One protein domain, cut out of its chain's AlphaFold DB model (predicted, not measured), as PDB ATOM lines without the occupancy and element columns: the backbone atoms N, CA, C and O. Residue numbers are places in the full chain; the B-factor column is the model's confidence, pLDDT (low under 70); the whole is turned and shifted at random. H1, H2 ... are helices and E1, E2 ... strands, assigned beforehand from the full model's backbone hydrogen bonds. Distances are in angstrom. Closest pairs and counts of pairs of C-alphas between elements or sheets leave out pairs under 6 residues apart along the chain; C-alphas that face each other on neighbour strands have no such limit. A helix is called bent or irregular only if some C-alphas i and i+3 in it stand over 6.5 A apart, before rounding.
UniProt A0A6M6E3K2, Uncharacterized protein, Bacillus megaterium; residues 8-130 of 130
ATOM      1  N   THR A   8      -7.142  -3.239   2.051       88.81
ATOM      2  CA  THR A   8      -7.809  -2.168   2.789       88.81
ATOM      3  C   THR A   8      -7.362  -2.141   4.229       88.81
ATOM      4  O   THR A   8      -7.476  -3.121   4.962       88.81
ATOM      5  N   ILE A   9      -6.872  -0.987   4.645       88.50
ATOM      6  CA  ILE A   9      -6.338  -0.750   5.975       88.50
ATOM      7  C   ILE A   9      -7.385   0.012   6.758       88.50
ATOM      8  O   ILE A   9      -7.901   1.013   6.272       88.50
ATOM      9  N   VAL A  10      -7.661  -0.443   7.973       90.44
ATOM     10  CA  VAL A  10      -8.477   0.283   8.941       90.44
ATOM     11  C   VAL A  10      -7.560   0.890   9.981       90.44
ATOM     12  O   VAL A  10      -6.770   0.179  10.611       90.44
ATOM     13  N   GLN A  11      -7.685   2.195  10.178       88.81
ATOM     14  CA  GLN A  11      -6.894   2.952  11.140       88.81
ATOM     15  C   GLN A  11      -7.784   3.749  12.060       88.81
ATOM     16  O   GLN A  11      -8.881   4.143  11.677       88.81
ATOM     17  N   GLN A  12      -7.281   4.029  13.257       86.06
ATOM     18  CA  GLN A  12      -7.901   5.013  14.124       86.06
ATOM     19  C   GLN A  12      -7.110   6.314  14.052       86.06
ATOM     20  O   GLN A  12      -5.926   6.346  14.388       86.06
ATOM     21  N   ASN A  13      -7.751   7.400  13.629       84.44
ATOM     22  CA  ASN A  13      -7.099   8.704  13.647       84.44
ATOM     23  C   ASN A  13      -7.030   9.288  15.062       84.44
ATOM     24  O   ASN A  13      -7.604   8.773  16.024       84.44
ATOM     25  N   LYS A  14      -6.330  10.419  15.193       83.69
ATOM     26  CA  LYS A  14      -6.094  11.096  16.482       83.69
ATOM     27  C   LYS A  14      -7.380  11.541  17.188       83.69
ATOM     28  O   LYS A  14      -7.343  11.828  18.379       83.69
ATOM     29  N   GLN A  15      -8.493  11.630  16.463       84.19
ATOM     30  CA  GLN A  15      -9.813  11.983  16.976       84.19
ATOM     31  C   GLN A  15     -10.625  10.752  17.409       84.19
ATOM     32  O   GLN A  15     -11.737  10.906  17.903       84.19
ATOM     33  N   GLY A  16     -10.078   9.545  17.246       83.00
ATOM     34  CA  GLY A  16     -10.741   8.293  17.588       83.00
ATOM     35  C   GLY A  16     -11.658   7.747  16.492       83.00
ATOM     36  O   GLY A  16     -12.300   6.725  16.726       83.00
ATOM     37  N   ASN A  17     -11.718   8.386  15.320       86.00
ATOM     38  CA  ASN A  17     -12.547   7.936  14.203       86.00
ATOM     39  C   ASN A  17     -11.809   6.896  13.361       86.00
ATOM     40  O   ASN A  17     -10.578   6.885  13.318       86.00
ATOM     41  N   LEU A  18     -12.579   6.052  12.677       89.19
ATOM     42  CA  LEU A  18     -12.038   5.061  11.760       89.19
ATOM     43  C   LEU A  18     -11.827   5.672  10.375       89.19
ATOM     44  O   LEU A  18     -12.780   6.148   9.760       89.19
ATOM     45  N   ASP A  19     -10.596   5.577   9.888       88.00
ATOM     46  CA  ASP A  19     -10.215   5.916   8.522       88.00
ATOM     47  C   ASP A  19      -9.865   4.632   7.766       88.00
ATOM     48  O   ASP A  19      -9.371   3.659   8.348       88.00
ATOM     49  N   PHE A  20     -10.138   4.630   6.462       87.62
ATOM     50  CA  PHE A  20      -9.807   3.516   5.583       87.62
ATOM     51  C   PHE A  20      -8.852   3.984   4.488       87.62
ATOM     52  O   PHE A  20      -8.979   5.098   3.981       87.62
ATOM     53  N   PHE A  21      -7.916   3.116   4.113       85.44
ATOM     54  CA  PHE A  21      -6.962   3.364   3.034       85.44
ATOM     55  C   PHE A  21      -6.865   2.141   2.135       85.44
ATOM     56  O   PHE A  21      -6.797   1.017   2.629       85.44
ATOM     57  N   GLU A  22      -6.836   2.375   0.829       85.94
ATOM     58  CA  GLU A  22      -6.713   1.335  -0.191       85.94
ATOM     59  C   GLU A  22      -5.304   1.357  -0.785       85.94
ATOM     60  O   GLU A  22      -4.777   2.429  -1.085       85.94
ATOM     61  N   ALA A  23      -4.702   0.182  -0.965       81.50
ATOM     62  CA  ALA A  23      -3.362   0.041  -1.529       81.50
ATOM     63  C   ALA A  23      -3.279  -1.143  -2.500       81.50
ATOM     64  O   ALA A  23      -3.865  -2.204  -2.260       81.50
ATOM     65  N   VAL A  24      -2.539  -0.981  -3.601       82.31
ATOM     66  CA  VAL A  24      -2.323  -2.076  -4.564       82.31
ATOM     67  C   VAL A  24      -1.242  -3.018  -4.054       82.31
ATOM     68  O   VAL A  24      -1.427  -4.241  -4.110       82.31
ATOM     69  N   ASP A  25      -0.142  -2.452  -3.558       77.94
ATOM     70  CA  ASP A  25       0.992  -3.161  -2.976       77.94
ATOM     71  C   ASP A  25       1.040  -2.997  -1.449       77.94
ATOM     72  O   ASP A  25       0.671  -1.973  -0.876       77.94
ATOM     73  N   PHE A  26       1.556  -4.032  -0.792       69.31
ATOM     74  CA  PHE A  26       1.783  -4.071   0.643       69.31
ATOM     75  C   PHE A  26       2.776  -2.992   1.120       69.31
ATOM     76  O   PHE A  26       2.708  -2.511   2.248       69.31
ATOM     77  N   ILE A  27       3.741  -2.606   0.281       73.38
ATOM     78  CA  ILE A  27       4.780  -1.646   0.683       73.38
ATOM     79  C   ILE A  27       4.265  -0.204   0.803       73.38
ATOM     80  O   ILE A  27       4.855   0.599   1.527       73.38
ATOM     81  N   GLU A  28       3.147   0.115   0.144       73.75
ATOM     82  CA  GLU A  28       2.576   1.469   0.066       73.75
ATOM     83  C   GLU A  28       2.134   2.021   1.427       73.75
ATOM     84  O   GLU A  28       1.925   3.222   1.575       73.75
ATOM     85  N   PHE A  29       2.038   1.169   2.447       70.44
ATOM     86  CA  PHE A  29       1.569   1.553   3.774       70.44
ATOM     87  C   PHE A  29       2.578   1.389   4.898       70.44
ATOM     88  O   PHE A  29       2.214   1.492   6.070       70.44
ATOM     89  N   LYS A  30       3.862   1.224   4.563       68.31
ATOM     90  CA  LYS A  30       4.965   1.196   5.536       68.31
ATOM     91  C   LYS A  30       4.904   2.357   6.540       68.31
ATOM     92  O   LYS A  30       5.208   2.164   7.714       68.31
ATOM     93  N   GLU A  31       4.468   3.537   6.102       68.00
ATOM     94  CA  GLU A  31       4.361   4.741   6.938       68.00
ATOM     95  C   GLU A  31       3.093   4.789   7.807       68.00
ATOM     96  O   GLU A  31       3.067   5.482   8.823       68.00
ATOM     97  N   TYR A  32       2.064   4.015   7.460       66.31
ATOM     98  CA  TYR A  32       0.767   4.026   8.134       66.31
ATOM     99  C   TYR A  32       0.641   2.923   9.206       66.31
ATOM    100  O   TYR A  32      -0.312   2.902   9.977       66.31
ATOM    101  N   MET A  33       1.625   2.030   9.344       68.88
ATOM    102  CA  MET A  33       1.527   0.839  10.207       68.88
ATOM    103  C   MET A  33       1.276   1.116  11.698       68.88
ATOM    104  O   MET A  33       0.716   0.269  12.386       68.88
ATOM    105  N   LYS A  34       1.675   2.282  12.218       72.00
ATOM    106  CA  LYS A  34       1.670   2.561  13.663       72.00
ATOM    107  C   LYS A  34       0.269   2.583  14.293       72.00
ATOM    108  O   LYS A  34       0.128   2.136  15.426       72.00
ATOM    109  N   ASP A  35      -0.731   3.059  13.556       76.94
ATOM    110  CA  ASP A  35      -2.105   3.260  14.050       76.94
ATOM    111  C   ASP A  35      -3.113   2.333  13.334       76.94
ATOM    112  O   ASP A  35      -4.320   2.585  13.286       76.94
ATOM    113  N   THR A  36      -2.605   1.243  12.749       84.06
ATOM    114  CA  THR A  36      -3.405   0.254  12.024       84.06
ATOM    115  C   THR A  36      -4.092  -0.704  12.991       84.06
ATOM    116  O   THR A  36      -3.441  -1.404  13.762       84.06
ATOM    117  N   ILE A  37      -5.421  -0.779  12.907       87.62
ATOM    118  CA  ILE A  37      -6.234  -1.754  13.642       87.62
ATOM    119  C   ILE A  37      -6.239  -3.092  12.903       87.62
ATOM    120  O   ILE A  37      -6.195  -4.161  13.515       87.62
ATOM    121  N   ARG A  38      -6.365  -3.040  11.572       89.38
ATOM    122  CA  ARG A  38      -6.593  -4.223  10.745       89.38
ATOM    123  C   ARG A  38      -6.222  -3.963   9.292       89.38
ATOM    124  O   ARG A  38      -6.449  -2.869   8.789       89.38
ATOM    125  N   ILE A  39      -5.723  -4.995   8.615       88.81
ATOM    126  CA  ILE A  39      -5.506  -4.992   7.167       88.81
ATOM    127  C   ILE A  39      -6.306  -6.143   6.566       88.81
ATOM    128  O   ILE A  39      -6.135  -7.300   6.950       88.81
ATOM    129  N   TYR A  40      -7.192  -5.811   5.640       90.75
ATOM    130  CA  TYR A  40      -7.995  -6.747   4.874       90.75
ATOM    131  C   TYR A  40      -7.258  -7.171   3.605       90.75
ATOM    132  O   TYR A  40      -6.659  -6.344   2.916       90.75
ATOM    133  N   GLU A  41      -7.321  -8.467   3.303       90.31
ATOM    134  CA  GLU A  41      -6.869  -9.015   2.023       90.31
ATOM    135  C   GLU A  41      -7.716  -8.479   0.864       90.31
ATOM    136  O   GLU A  41      -8.881  -8.115   1.042       90.31
ATOM    137  N   LYS A  42      -7.157  -8.516  -0.346       89.25
ATOM    138  CA  LYS A  42      -7.893  -8.160  -1.563       89.25
ATOM    139  C   LYS A  42      -9.137  -9.029  -1.744       89.25
ATOM    140  O   LYS A  42      -9.150 -10.212  -1.379       89.25
ATOM    141  N   ASN A  43     -10.150  -8.480  -2.412       89.06
ATOM    142  CA  ASN A  43     -11.353  -9.201  -2.826       89.06
ATOM    143  C   ASN A  43     -12.086  -9.885  -1.652       89.06
ATOM    144  O   ASN A  43     -12.524 -11.034  -1.761       89.06
ATOM    145  N   THR A  44     -12.150  -9.211  -0.503       91.69
ATOM    146  CA  THR A  44     -12.737  -9.746   0.739       91.69
ATOM    147  C   THR A  44     -13.979  -8.975   1.196       91.69
ATOM    148  O   THR A  44     -14.739  -9.457   2.038       91.69
ATOM    149  N   ASP A  45     -14.190  -7.781   0.642       91.19
ATOM    150  CA  ASP A  45     -15.378  -6.978   0.878       91.19
ATOM    151  C   ASP A  45     -16.607  -7.557   0.164       91.19
ATOM    152  O   ASP A  45     -16.518  -8.357  -0.775       91.19
ATOM    153  N   ILE A  46     -17.781  -7.143   0.631       90.88
ATOM    154  CA  ILE A  46     -19.067  -7.508   0.050       90.88
ATOM    155  C   ILE A  46     -19.896  -6.261  -0.239       90.88
ATOM    156  O   ILE A  46     -19.837  -5.266   0.484       90.88
ATOM    157  N   SER A  47     -20.739  -6.348  -1.264       87.94
ATOM    158  CA  SER A  47     -21.652  -5.264  -1.604       87.94
ATOM    159  C   SER A  47     -22.853  -5.255  -0.659       87.94
ATOM    160  O   SER A  47     -23.189  -6.268  -0.029       87.94
ATOM    161  N   HIS A  48     -23.573  -4.136  -0.593       86.81
ATOM    162  CA  HIS A  48     -24.771  -4.055   0.239       86.81
ATOM    163  C   HIS A  48     -25.874  -5.046  -0.203       86.81
ATOM    164  O   HIS A  48     -26.636  -5.522   0.640       86.81
ATOM    165  N   GLN A  49     -25.926  -5.446  -1.482       87.31
ATOM    166  CA  GLN A  49     -26.820  -6.514  -1.963       87.31
ATOM    167  C   GLN A  49     -26.438  -7.895  -1.424       87.31
ATOM    168  O   GLN A  49     -27.307  -8.714  -1.116       87.31
ATOM    169  N   GLN A  50     -25.137  -8.180  -1.325       91.19
ATOM    170  CA  GLN A  50     -24.655  -9.418  -0.713       91.19
ATOM    171  C   GLN A  50     -24.961  -9.406   0.788       91.19
ATOM    172  O   GLN A  50     -25.496 -10.382   1.313       91.19
ATOM    173  N   PHE A  51     -24.734  -8.272   1.453       92.75
ATOM    174  CA  PHE A  51     -25.090  -8.068   2.853       92.75
ATOM    175  C   PHE A  51     -26.602  -8.183   3.128       92.75
ATOM    176  O   PHE A  51     -27.003  -8.697   4.173       92.75
ATOM    177  N   ALA A  52     -27.471  -7.772   2.199       91.56
ATOM    178  CA  ALA A  52     -28.925  -7.884   2.353       91.56
ATOM    179  C   ALA A  52     -29.404  -9.333   2.574       91.56
ATOM    180  O   ALA A  52     -30.461  -9.550   3.161       91.56
ATOM    181  N   LYS A  53     -28.608 -10.324   2.152       94.31
ATOM    182  CA  LYS A  53     -28.890 -11.757   2.320       94.31
ATOM    183  C   LYS A  53     -28.430 -12.314   3.675       94.31
ATOM    184  O   LYS A  53     -28.733 -13.460   3.992       94.31
ATOM    185  N   VAL A  54     -27.693 -11.535   4.469       95.31
ATOM    186  CA  VAL A  54     -27.126 -11.970   5.756       95.31
ATOM    187  C   VAL A  54     -28.195 -11.924   6.862       95.31
ATOM    188  O   VAL A  54     -28.871 -10.904   7.015       95.31
ATOM    189  N   PRO A  55     -28.371 -12.969   7.684       95.88
ATOM    190  CA  PRO A  55     -29.287 -12.928   8.827       95.88
ATOM    191  C   PRO A  55     -28.909 -11.850   9.863       95.88
ATOM    192  O   PRO A  55     -27.734 -11.613  10.119       95.88
ATOM    193  N   ASN A  56     -29.900 -11.201  10.491       95.19
ATOM    194  CA  ASN A  56     -29.671 -10.125  11.480       95.19
ATOM    195  C   ASN A  56     -28.823 -10.558  12.687       95.19
ATOM    196  O   ASN A  56     -28.129  -9.734  13.274       95.19
ATOM    197  N   ASN A  57     -28.920 -11.827  13.074       94.12
ATOM    198  CA  ASN A  57     -28.276 -12.397  14.255       94.12
ATOM    199  C   ASN A  57     -26.818 -12.810  14.018       94.12
ATOM    200  O   ASN A  57     -26.218 -13.401  14.908       94.12
ATOM    201  N   VAL A  58     -26.250 -12.559  12.834       96.12
ATOM    202  CA  VAL A  58     -24.827 -12.816  12.604       96.12
ATOM    203  C   VAL A  58     -24.006 -11.807  13.402       96.12
ATOM    204  O   VAL A  58     -24.028 -10.603  13.125       96.12
ATOM    205  N   GLU A  59     -23.293 -12.321  14.396       95.06
ATOM    206  CA  GLU A  59     -22.404 -11.566  15.274       95.06
ATOM    207  C   GLU A  59     -20.983 -11.480  14.709       95.06
ATOM    208  O   GLU A  59     -20.558 -12.294  13.885       95.06
ATOM    209  N   GLY A  60     -20.241 -10.480  15.176       91.94
ATOM    210  CA  GLY A  60     -18.839 -10.258  14.848       91.94
ATOM    211  C   GLY A  60     -18.575  -8.805  14.477       91.94
ATOM    212  O   GLY A  60     -19.497  -8.013  14.324       91.94
ATOM    213  N   LEU A  61     -17.303  -8.442  14.337       92.25
ATOM    214  CA  LEU A  61     -16.933  -7.071  13.988       92.25
ATOM    215  C   LEU A  61     -17.152  -6.819  12.496       92.25
ATOM    216  O   LEU A  61     -16.452  -7.392  11.659       92.25
ATOM    217  N   TRP A  62     -18.112  -5.954  12.192       94.38
ATOM    218  CA  TRP A  62     -18.408  -5.454  10.856       94.38
ATOM    219  C   TRP A  62     -17.771  -4.087  10.681       94.38
ATOM    220  O   TRP A  62     -18.088  -3.163  11.427       94.38
ATOM    221  N   PHE A  63     -16.925  -3.951   9.669       92.31
ATOM    222  CA  PHE A  63     -16.315  -2.679   9.307       92.31
ATOM    223  C   PHE A  63     -16.934  -2.181   8.011       92.31
ATOM    224  O   PHE A  63     -17.070  -2.944   7.057       92.31
ATOM    225  N   VAL A  64     -17.330  -0.913   7.973       91.38
ATOM    226  CA  VAL A  64     -17.956  -0.315   6.793       91.38
ATOM    227  C   VAL A  64     -17.295   1.002   6.473       91.38
ATOM    228  O   VAL A  64     -17.126   1.834   7.359       91.38
ATOM    229  N   ALA A  65     -16.955   1.180   5.204       87.75
ATOM    230  CA  ALA A  65     -16.401   2.415   4.689       87.75
ATOM    231  C   ALA A  65     -17.386   3.052   3.706       87.75
ATOM    232  O   ALA A  65     -17.941   2.361   2.848       87.75
ATOM    233  N   THR A  66     -17.605   4.360   3.823       83.94
ATOM    234  CA  THR A  66     -18.342   5.142   2.825       83.94
ATOM    235  C   THR A  66     -17.371   5.972   1.995       83.94
ATOM    236  O   THR A  66     -16.568   6.735   2.530       83.94
ATOM    237  N   LEU A  67     -17.431   5.817   0.674       73.50
ATOM    238  CA  LEU A  67     -16.634   6.575  -0.286       73.50
ATOM    239  C   LEU A  67     -17.294   7.928  -0.555       73.50
ATOM    240  O   LEU A  67     -18.468   8.014  -0.915       73.50
ATOM    241  N   THR A  68     -16.526   9.007  -0.402       66.81
ATOM    242  CA  THR A  68     -16.956  10.362  -0.772       66.81
ATOM    243  C   THR A  68     -16.223  10.847  -2.025       66.81
ATOM    244  O   THR A  68     -15.121  10.394  -2.334       66.81
ATOM    245  N   LYS A  69     -16.793  11.831  -2.740       57.19
ATOM    246  CA  LYS A  69     -16.215  12.443  -3.962       57.19
ATOM    247  C   LYS A  69     -14.771  12.938  -3.795       57.19
ATOM    248  O   LYS A  69     -14.028  13.019  -4.768       57.19
ATOM    249  N   ASN A  70     -14.370  13.238  -2.560       58.66
ATOM    250  CA  ASN A  70     -13.024  13.686  -2.209       58.66
ATOM    251  C   ASN A  70     -12.086  12.528  -1.809       58.66
ATOM    252  O   ASN A  70     -11.051  12.778  -1.198       58.66
ATOM    253  N   LYS A  71     -12.445  11.272  -2.128       60.06
ATOM    254  CA  LYS A  71     -11.757  10.028  -1.725       60.06
ATOM    255  C   LYS A  71     -11.607   9.831  -0.214       60.06
ATOM    256  O   LYS A  71     -10.886   8.938   0.215       60.06
ATOM    257  N   GLN A  72     -12.266  10.648   0.606       62.47
ATOM    258  CA  GLN A  72     -12.259  10.442   2.047       62.47
ATOM    259  C   GLN A  72     -13.215   9.301   2.361       62.47
ATOM    260  O   GLN A  72     -14.414   9.406   2.087       62.47
ATOM    261  N   LEU A  73     -12.646   8.220   2.881       73.62
ATOM    262  CA  LEU A  73     -13.373   7.075   3.389       73.62
ATOM    263  C   LEU A  73     -13.750   7.348   4.843       73.62
ATOM    264  O   LEU A  73     -12.862   7.496   5.679       73.62
ATOM    265  N   ALA A  74     -15.045   7.419   5.147       78.88
ATOM    266  CA  ALA A  74     -15.504   7.470   6.533       78.88
ATOM    267  C   ALA A  74     -15.822   6.057   7.024       78.88
ATOM    268  O   ALA A  74     -16.542   5.303   6.364       78.88
ATOM    269  N   GLY A  75     -15.259   5.703   8.176       87.81
ATOM    270  CA  GLY A  75     -15.321   4.371   8.742       87.81
ATOM    271  C   GLY A  75     -16.332   4.197   9.870       87.81
ATOM    272  O   GLY A  75     -16.461   5.048  10.748       87.81
ATOM    273  N   TYR A  76     -16.986   3.040   9.894       92.19
ATOM    274  CA  TYR A  76     -17.942   2.643  10.923       92.19
ATOM    275  C   TYR A  76     -17.695   1.203  11.377       92.19
ATOM    276  O   TYR A  76     -17.301   0.351  10.579       92.19
ATOM    277  N   GLU A  77     -17.982   0.930  12.650       94.50
ATOM    278  CA  GLU A  77     -17.904  -0.401  13.254       94.50
ATOM    279  C   GLU A  77     -19.261  -0.797  13.850       94.50
ATOM    280  O   GLU A  77     -19.912   0.005  14.525       94.50
ATOM    281  N   PHE A  78     -19.674  -2.045  13.622       95.31
ATOM    282  CA  PHE A  78     -20.894  -2.632  14.184       95.31
ATOM    283  C   PHE A  78     -20.622  -4.039  14.719       95.31
ATOM    284  O   PHE A  78     -19.777  -4.759  14.188       95.31
ATOM    285  N   ARG A  79     -21.356  -4.463  15.754       95.94
ATOM    286  CA  ARG A  79     -21.171  -5.777  16.401       95.94
ATOM    287  C   ARG A  79     -22.052  -6.876  15.820       95.94
ATOM    288  O   ARG A  79     -21.803  -8.060  16.050       95.94
ATOM    289  N   THR A  80     -23.108  -6.494  15.108       96.44
ATOM    290  CA  THR A  80     -24.045  -7.434  14.488       96.44
ATOM    291  C   THR A  80     -24.479  -6.957  13.109       96.44
ATOM    292  O   THR A  80     -24.516  -5.757  12.817       96.44
ATOM    293  N   ALA A  81     -24.895  -7.903  12.265       96.12
ATOM    294  CA  ALA A  81     -25.523  -7.582  10.988       96.12
ATOM    295  C   ALA A  81     -26.820  -6.771  11.176       96.12
ATOM    296  O   ALA A  81     -27.131  -5.906  10.362       96.12
ATOM    297  N   GLY A  82     -27.571  -7.007  12.257       96.44
ATOM    298  CA  GLY A  82     -28.768  -6.231  12.590       96.44
ATOM    299  C   GLY A  82     -28.477  -4.747  12.847       96.44
ATOM    300  O   GLY A  82     -29.176  -3.888  12.310       96.44
ATOM    301  N   GLU A  83     -27.421  -4.437  13.606       97.12
ATOM    302  CA  GLU A  83     -26.980  -3.057  13.859       97.12
ATOM    303  C   GLU A  83     -26.585  -2.344  12.565       97.12
ATOM    304  O   GLU A  83     -27.080  -1.247  12.286       97.12
ATOM    305  N   LEU A  84     -25.755  -2.989  11.738       96.38
ATOM    306  CA  LEU A  84     -25.361  -2.443  10.441       96.38
ATOM    307  C   LEU A  84     -26.585  -2.221   9.539       96.38
ATOM    308  O   LEU A  84     -26.726  -1.171   8.913       96.38
ATOM    309  N   ARG A  85     -27.526  -3.169   9.504       95.62
ATOM    310  CA  ARG A  85     -28.747  -3.055   8.695       95.62
ATOM    311  C   ARG A  85     -29.608  -1.868   9.105       95.62
ATOM    312  O   ARG A  85     -30.102  -1.163   8.230       95.62
ATOM    313  N   ALA A  86     -29.751  -1.616  10.405       95.81
ATOM    314  CA  ALA A  86     -30.484  -0.457  10.907       95.81
ATOM    315  C   ALA A  86     -29.831   0.878  10.497       95.81
ATOM    316  O   ALA A  86     -30.525   1.881  10.335       95.81
ATOM    317  N   ARG A  87     -28.504   0.895  10.302       94.62
ATOM    318  CA  ARG A  87     -27.732   2.082   9.896       94.62
ATOM    319  C   ARG A  87     -27.560   2.229   8.386       94.62
ATOM    320  O   ARG A  87     -27.305   3.335   7.921       94.62
ATOM    321  N   MET A  88     -27.769   1.164   7.616       91.50
ATOM    322  CA  MET A  88     -27.580   1.151   6.164       91.50
ATOM    323  C   MET A  88     -28.311   2.284   5.419       91.50
ATOM    324  O   MET A  88     -27.675   2.923   4.586       91.50
ATOM    325  N   PRO A  89     -29.582   2.636   5.721       90.38
ATOM    326  CA  PRO A  89     -30.249   3.746   5.033       90.38
ATOM    327  C   PRO A  89     -29.524   5.091   5.189       90.38
ATOM    328  O   PRO A  89     -29.478   5.881   4.250       90.38
ATOM    329  N   MET A  90     -28.934   5.343   6.363       90.38
ATOM    330  CA  MET A  90     -28.142   6.548   6.622       90.38
ATOM    331  C   MET A  90     -26.856   6.535   5.790       90.38
ATOM    332  O   MET A  90     -26.583   7.510   5.100       90.38
ATOM    333  N   LEU A  91     -26.127   5.414   5.804       89.00
ATOM    334  CA  LEU A  91     -24.865   5.243   5.077       89.00
ATOM    335  C   LEU A  91     -25.046   5.398   3.559       89.00
ATOM    336  O   LEU A  91     -24.276   6.096   2.906       89.00
ATOM    337  N   LEU A  92     -26.108   4.807   3.002       86.44
ATOM    338  CA  LEU A  92     -26.435   4.934   1.579       86.44
ATOM    339  C   LEU A  92     -26.831   6.372   1.217       86.44
ATOM    340  O   LEU A  92     -26.441   6.875   0.166       86.44
ATOM    341  N   ASN A  93     -27.578   7.060   2.085       85.06
ATOM    342  CA  ASN A  93     -27.928   8.464   1.871       85.06
ATOM    343  C   ASN A  93     -26.695   9.381   1.937       85.06
ATOM    344  O   ASN A  93     -26.593  10.331   1.167       85.06
ATOM    345  N   GLU A  94     -25.752   9.106   2.840       80.81
ATOM    346  CA  GLU A  94     -24.470   9.814   2.890       80.81
ATOM    347  C   GLU A  94     -23.683   9.627   1.595       80.81
ATOM    348  O   GLU A  94     -23.327  10.623   0.971       80.81
ATOM    349  N   ALA A  95     -23.506   8.386   1.138       78.75
ATOM    350  CA  ALA A  95     -22.869   8.078  -0.140       78.75
ATOM    351  C   ALA A  95     -23.509   8.835  -1.323       78.75
ATOM    352  O   ALA A  95     -22.818   9.477  -2.119       78.75
ATOM    353  N   LEU A  96     -24.844   8.846  -1.390       75.75
ATOM    354  CA  LEU A  96     -25.604   9.532  -2.439       75.75
ATOM    355  C   LEU A  96     -25.439  11.056  -2.425       75.75
ATOM    356  O   LEU A  96     -25.362  11.675  -3.488       75.75
ATOM    357  N   LYS A  97     -25.360  11.683  -1.243       70.44
ATOM    358  CA  LYS A  97     -25.184  13.145  -1.115       70.44
ATOM    359  C   LYS A  97     -23.907  13.651  -1.778       70.44
ATOM    360  O   LYS A  97     -23.864  14.807  -2.198       70.44
ATOM    361  N   TYR A  98     -22.887  12.805  -1.897       63.41
ATOM    362  CA  TYR A  98     -21.623  13.162  -2.535       63.41
ATOM    363  C   TYR A  98     -21.595  12.878  -4.045       63.41
ATOM    364  O   TYR A  98     -20.568  13.096  -4.686       63.41
ATOM    365  N   GLY A  99     -22.735  12.509  -4.640       51.94
ATOM    366  CA  GLY A  99     -22.897  12.402  -6.089       51.94
ATOM    367  C   GLY A  99     -22.339  11.115  -6.683       51.94
ATOM    368  O   GLY A  99     -22.009  11.095  -7.869       51.94
ATOM    369  N   ASP A 100     -22.217  10.064  -5.873       59.44
ATOM    370  CA  ASP A 100     -21.865   8.749  -6.379       59.44
ATOM    371  C   ASP A 100     -23.116   8.060  -6.944       59.44
ATOM    372  O   ASP A 100     -24.074   7.754  -6.233       59.44
ATOM    373  N   TYR A 101     -23.130   7.879  -8.263       55.53
ATOM    374  CA  TYR A 101     -24.224   7.215  -8.972       55.53
ATOM    375  C   TYR A 101     -24.159   5.689  -8.815       55.53
ATOM    376  O   TYR A 101     -25.148   5.003  -9.081       55.53
ATOM    377  N   HIS A 102     -23.021   5.150  -8.362       64.88
ATOM    378  CA  HIS A 102     -22.796   3.720  -8.196       64.88
ATOM    379  C   HIS A 102     -22.762   3.341  -6.713       64.88
ATOM    380  O   HIS A 102     -21.728   2.951  -6.188       64.88
ATOM    381  N   ILE A 103     -23.933   3.374  -6.065       65.56
ATOM    382  CA  ILE A 103     -24.141   3.039  -4.640       65.56
ATOM    383  C   ILE A 103     -23.456   1.724  -4.212       65.56
ATOM    384  O   ILE A 103     -23.002   1.594  -3.077       65.56
ATOM    385  N   GLU A 104     -23.382   0.733  -5.109       63.34
ATOM    386  CA  GLU A 104     -22.696  -0.547  -4.855       63.34
ATOM    387  C   GLU A 104     -21.201  -0.394  -4.570       63.34
ATOM    388  O   GLU A 104     -20.635  -1.231  -3.876       63.34
ATOM    389  N   HIS A 105     -20.573   0.637  -5.128       66.62
ATOM    390  CA  HIS A 105     -19.170   0.958  -4.900       66.62
ATOM    391  C   HIS A 105     -19.020   2.009  -3.804       66.62
ATOM    392  O   HIS A 105     -17.962   2.101  -3.213       66.62
ATOM    393  N   SER A 106     -20.067   2.767  -3.472       75.69
ATOM    394  CA  SER A 106     -19.977   3.845  -2.485       75.69
ATOM    395  C   SER A 106     -19.958   3.374  -1.031       75.69
ATOM    396  O   SER A 106     -19.578   4.138  -0.144       75.69
ATOM    397  N   VAL A 107     -20.418   2.149  -0.766       86.38
ATOM    398  CA  VAL A 107     -20.428   1.543   0.571       86.38
ATOM    399  C   VAL A 107     -19.736   0.192   0.502       86.38
ATOM    400  O   VAL A 107     -20.256  -0.753  -0.091       86.38
ATOM    401  N   VAL A 108     -18.581   0.102   1.152       88.69
ATOM    402  CA  VAL A 108     -17.742  -1.097   1.180       88.69
ATOM    403  C   VAL A 108     -17.898  -1.766   2.539       88.69
ATOM    404  O   VAL A 108     -17.683  -1.132   3.571       88.69
ATOM    405  N   ILE A 109     -18.307  -3.038   2.557       92.69
ATOM    406  CA  ILE A 109     -18.619  -3.774   3.789       92.69
ATOM    407  C   ILE A 109     -17.617  -4.911   3.966       92.69
ATOM    408  O   ILE A 109     -17.528  -5.806   3.129       92.69
ATOM    409  N   TYR A 110     -16.925  -4.923   5.099       94.00
ATOM    410  CA  TYR A 110     -16.027  -5.994   5.510       94.00
ATOM    411  C   TYR A 110     -16.729  -6.861   6.563       94.00
ATOM    412  O   TYR A 110     -16.901  -6.418   7.707       94.00
ATOM    413  N   PRO A 111     -17.187  -8.074   6.195       94.69
ATOM    414  CA  PRO A 111     -17.834  -8.978   7.137       94.69
ATOM    415  C   PRO A 111     -16.841  -9.535   8.172       94.69
ATOM    416  O   PRO A 111     -15.636  -9.552   7.925       94.69
ATOM    417  N   PRO A 112     -17.320 -10.113   9.290       94.38
ATOM    418  CA  PRO A 112     -16.467 -10.765  10.287       94.38
ATOM    419  C   PRO A 112     -15.620 -11.913   9.723       94.38
ATOM    420  O   PRO A 112     -14.582 -12.253  10.280       94.38
ATOM    421  N   THR A 113     -16.068 -12.514   8.619       93.12
ATOM    422  CA  THR A 113     -15.376 -13.592   7.901       93.12
ATOM    423  C   THR A 113     -14.397 -13.087   6.843       93.12
ATOM    424  O   THR A 113     -13.808 -13.900   6.131       93.12
ATOM    425  N   ALA A 114     -14.247 -11.769   6.683       93.50
ATOM    426  CA  ALA A 114     -13.288 -11.198   5.754       93.50
ATOM    427  C   ALA A 114     -11.870 -11.643   6.128       93.50
ATOM    428  O   ALA A 114     -11.436 -11.532   7.275       93.50
ATOM    429  N   ARG A 115     -11.141 -12.143   5.132       92.62
ATOM    430  CA  ARG A 115      -9.734 -12.517   5.265       92.62
ATOM    431  C   ARG A 115      -8.891 -11.297   5.631       92.62
ATOM    432  O   ARG A 115      -9.044 -10.232   5.030       92.62
ATOM    433  N   LEU A 116      -8.008 -11.489   6.602       90.44
ATOM    434  CA  LEU A 116      -7.050 -10.495   7.069       90.44
ATOM    435  C   LEU A 116      -5.662 -10.866   6.570       90.44
ATOM    436  O   LEU A 116      -5.358 -12.052   6.439       90.44
ATOM    437  N   VAL A 117      -4.817  -9.864   6.357       85.81
ATOM    438  CA  VAL A 117      -3.393 -10.127   6.168       85.81
ATOM    439  C   VAL A 117      -2.802 -10.532   7.520       85.81
ATOM    440  O   VAL A 117      -2.954  -9.804   8.502       85.81
ATOM    441  N   GLU A 118      -2.102 -11.663   7.577       77.62
ATOM    442  CA  GLU A 118      -1.426 -12.130   8.792       77.62
ATOM    443  C   GLU A 118      -0.303 -11.182   9.250       77.62
ATOM    444  O   GLU A 118       0.556 -10.801   8.454       77.62
ATOM    445  N   GLU A 119      -0.247 -10.872  10.552       65.44
ATOM    446  CA  GLU A 119       0.772  -9.988  11.151       65.44
ATOM    447  C   GLU A 119       2.214 -10.485  10.921       65.44
ATOM    448  O   GLU A 119       3.150  -9.700  10.762       65.44
ATOM    449  N   SER A 120       2.410 -11.802  10.851       64.38
ATOM    450  CA  SER A 120       3.701 -12.437  10.552       64.38
ATOM    451  C   SER A 120       4.252 -12.025   9.178       64.38
ATOM    452  O   SER A 120       5.457 -11.799   9.038       64.38
ATOM    453  N   MET A 121       3.377 -11.842   8.183       63.06
ATOM    454  CA  MET A 121       3.755 -11.337   6.861       63.06
ATOM    455  C   MET A 121       4.149  -9.854   6.896       63.06
ATOM    456  O   MET A 121       4.897  -9.403   6.027       63.06
ATOM    457  N   TRP A 122       3.702  -9.102   7.911       64.56
ATOM    458  CA  TRP A 122       3.977  -7.669   8.059       64.56
ATOM    459  C   TRP A 122       5.425  -7.418   8.479       64.56
ATOM    460  O   TRP A 122       6.102  -6.570   7.900       64.56
ATOM    461  N   ARG A 123       5.924  -8.171   9.469       57.09
ATOM    462  CA  ARG A 123       7.288  -7.990  10.001       57.09
ATOM    463  C   ARG A 123       8.350  -8.456   9.008       57.09
ATOM    464  O   ARG A 123       9.305  -7.731   8.754       57.09
ATOM    465  N   HIS A 124       8.128  -9.601   8.360       55.72
ATOM    466  CA  HIS A 124       9.098 -10.174   7.429       55.72
ATOM    467  C   HIS A 124       9.325  -9.308   6.176       55.72
ATOM    468  O   HIS A 124      10.461  -9.160   5.725       55.72
ATOM    469  N   LYS A 125       8.272  -8.684   5.624       52.91
ATOM    470  CA  LYS A 125       8.395  -7.783   4.462       52.91
ATOM    471  C   LYS A 125       9.009  -6.421   4.808       52.91
ATOM    472  O   LYS A 125       9.704  -5.843   3.979       52.91
ATOM    473  N   LEU A 126       8.802  -5.915   6.025       56.31
ATOM    474  CA  LEU A 126       9.462  -4.686   6.487       56.31
ATOM    475  C   LEU A 126      10.971  -4.877   6.693       56.31
ATOM    476  O   LEU A 126      11.734  -3.952   6.421       56.31
ATOM    477  N   GLU A 127      11.386  -6.064   7.140       56.53
ATOM    478  CA  GLU A 127      12.790  -6.422   7.386       56.53
ATOM    479  C   GLU A 127      13.575  -6.749   6.104       56.53
ATOM    480  O   GLU A 127      14.785  -6.560   6.076       56.53
ATOM    481  N   THR A 128      12.908  -7.209   5.039       53.62
ATOM    482  CA  THR A 128      13.552  -7.631   3.774       53.62
ATOM    483  C   THR A 128      13.554  -6.566   2.670       53.62
ATOM    484  O   THR A 128      14.170  -6.772   1.627       53.62
ATOM    485  N   CYS A 129      12.896  -5.422   2.884       51.16
ATOM    486  CA  CYS A 129      12.945  -4.249   1.996       51.16
ATOM    487  C   CYS A 129      13.919  -3.153   2.486       51.16
ATOM    488  O   CYS A 129      13.747  -1.979   2.140       51.16
ATOM    489  N   LEU A 130      14.901  -3.524   3.314       45.06
ATOM    490  CA  LEU A 130      16.101  -2.747   3.663       45.06
ATOM    491  C   LEU A 130      17.327  -3.422   3.039       45.06
ATOM    492  O   LEU A 130      18.241  -2.674   2.633       45.06
TER     493      LEU A 130
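This is residues 8 to 130 of the 130 residues of an uncharacterized protein of Bacillus megaterium (UniProt A0A6M6E3K2). One six-stranded sheet is folded back on itself like part of a barrel, with E3, E1 and E2 as one leaf, E4 and E6 as the leaf facing it, and E5 as the hinge. The long helix H3 packs along E4, while the last helix, H5, lies off the sheet at the far end of the longest axis, near the short helix H1. The printed part has 123 residues, with five named helices and six named strands in the order E1 E2 H1 E3 H2 E4 E5 H3 H4 E6 H5; the class is mixed, helices and strands. The sheet runs E3 E1 E2 E5 E4 E6, all antiparallel. The whole is compact, with a radius of gyration of the C-alphas of 15.1 A and spans of 47 by 32 by 27 A.

Find C-alpha 8 at (-7.809, -2.168, 2.789); there E1 begins, residues 8 to 12, and after a tight link E2 follows, residues 18 to 23, 16.6 A long. Next come the four-residue helix H1, residues 26 to 29, and strand E3, residues 36 to 40. H1 is neither bent nor irregular, but only just: C-alphas 26 and 29 are 6.4 A apart. H2 is residues 48 to 51. Look then at C-alpha 59 at (-22.404, -11.566, 15.274), where E4 sets out on residues 59 to 67, 24.6 A long; E5, residues 73 to 80, covers 21.2 A. H3, residues 81 to 97, follows E5 with no residue between and measures 24.0 A. It is irregular, with C-alphas 86 and 89 7.2 A apart, and has a kink of 44 degrees near residue 88. H4, residues 103 to 106, is followed directly by E6, residues 107 to 110. H5, residues 119 to 128, is 14.9 A long and ends at C-alpha 128, (13.552, -7.631, 3.774).

Start with the hairpin E1 and E2, at 151 degrees, where N 9 and O 21 are 2.8 A apart, within hydrogen-bond range. On the other side of E1 is the edge strand E3, at 163 degrees, with N 10 and O 38 at 2.8 A. E2 and E5 are antiparallel neighbours, their directions at 115 degrees, with N 75 and O 18 at 3.0 A, within hydrogen-bond range. E5 and E4 form a hairpin at 161 degrees, with N 64 and O 76 at 2.9 A, and the edge strand E6 is beside E4 at 150 degrees, with N 65 and O 108 at 2.9 A. This folded sheet, bent back into two facing leaves, is strongly twisted and curled; the way across it turns by 117 degrees. It holds two split strand-helix-strand units, two strands running the same way with helices between them in the chain and another strand between them in the sheet: E2, H1, E3, with E1 between E2 and E3 in the sheet, and E5, H3, H4, E6, with E4 between E5 and E6 in the sheet, both with right-handed crossovers. H3 is on the sheet at a height of 9.1 A, over E4 and along the strands, at 1 degrees to E4 on the local plane; their closest C-alphas, of Thr 66 and Ala 95, are 6.2 A apart. With residues 92 to 96 alone H3 touches H4, the closest C-alphas being those of Ala 95 and Ser 106, 5.6 A. H2 and H4 are close but not clearly touching, with the C-alphas of His 48 and Glu 104 closest at 6.5 A. H1, H2 and H4 only graze the sheet; H5 is not on it, but is near H1, with 7 pairs of C-alphas within 10 A. In H3, 11 of 13 O i to N i+4 pairs are within hydrogen-bond range and in H5 5 of 6; H1, H2 and H4 are too short for such a pair.

The two C-alphas farthest apart, of Ala 86 and Leu 130, are 47.2 A from each other. The printed part has no cut and no long link, and it ends at the chain's last residue. The mean pLDDT of the printed part is 81.4; look for values under 70 at residue 26 and residues 30 to 33, 68 to 72, 98 to 105 and 119 to 130.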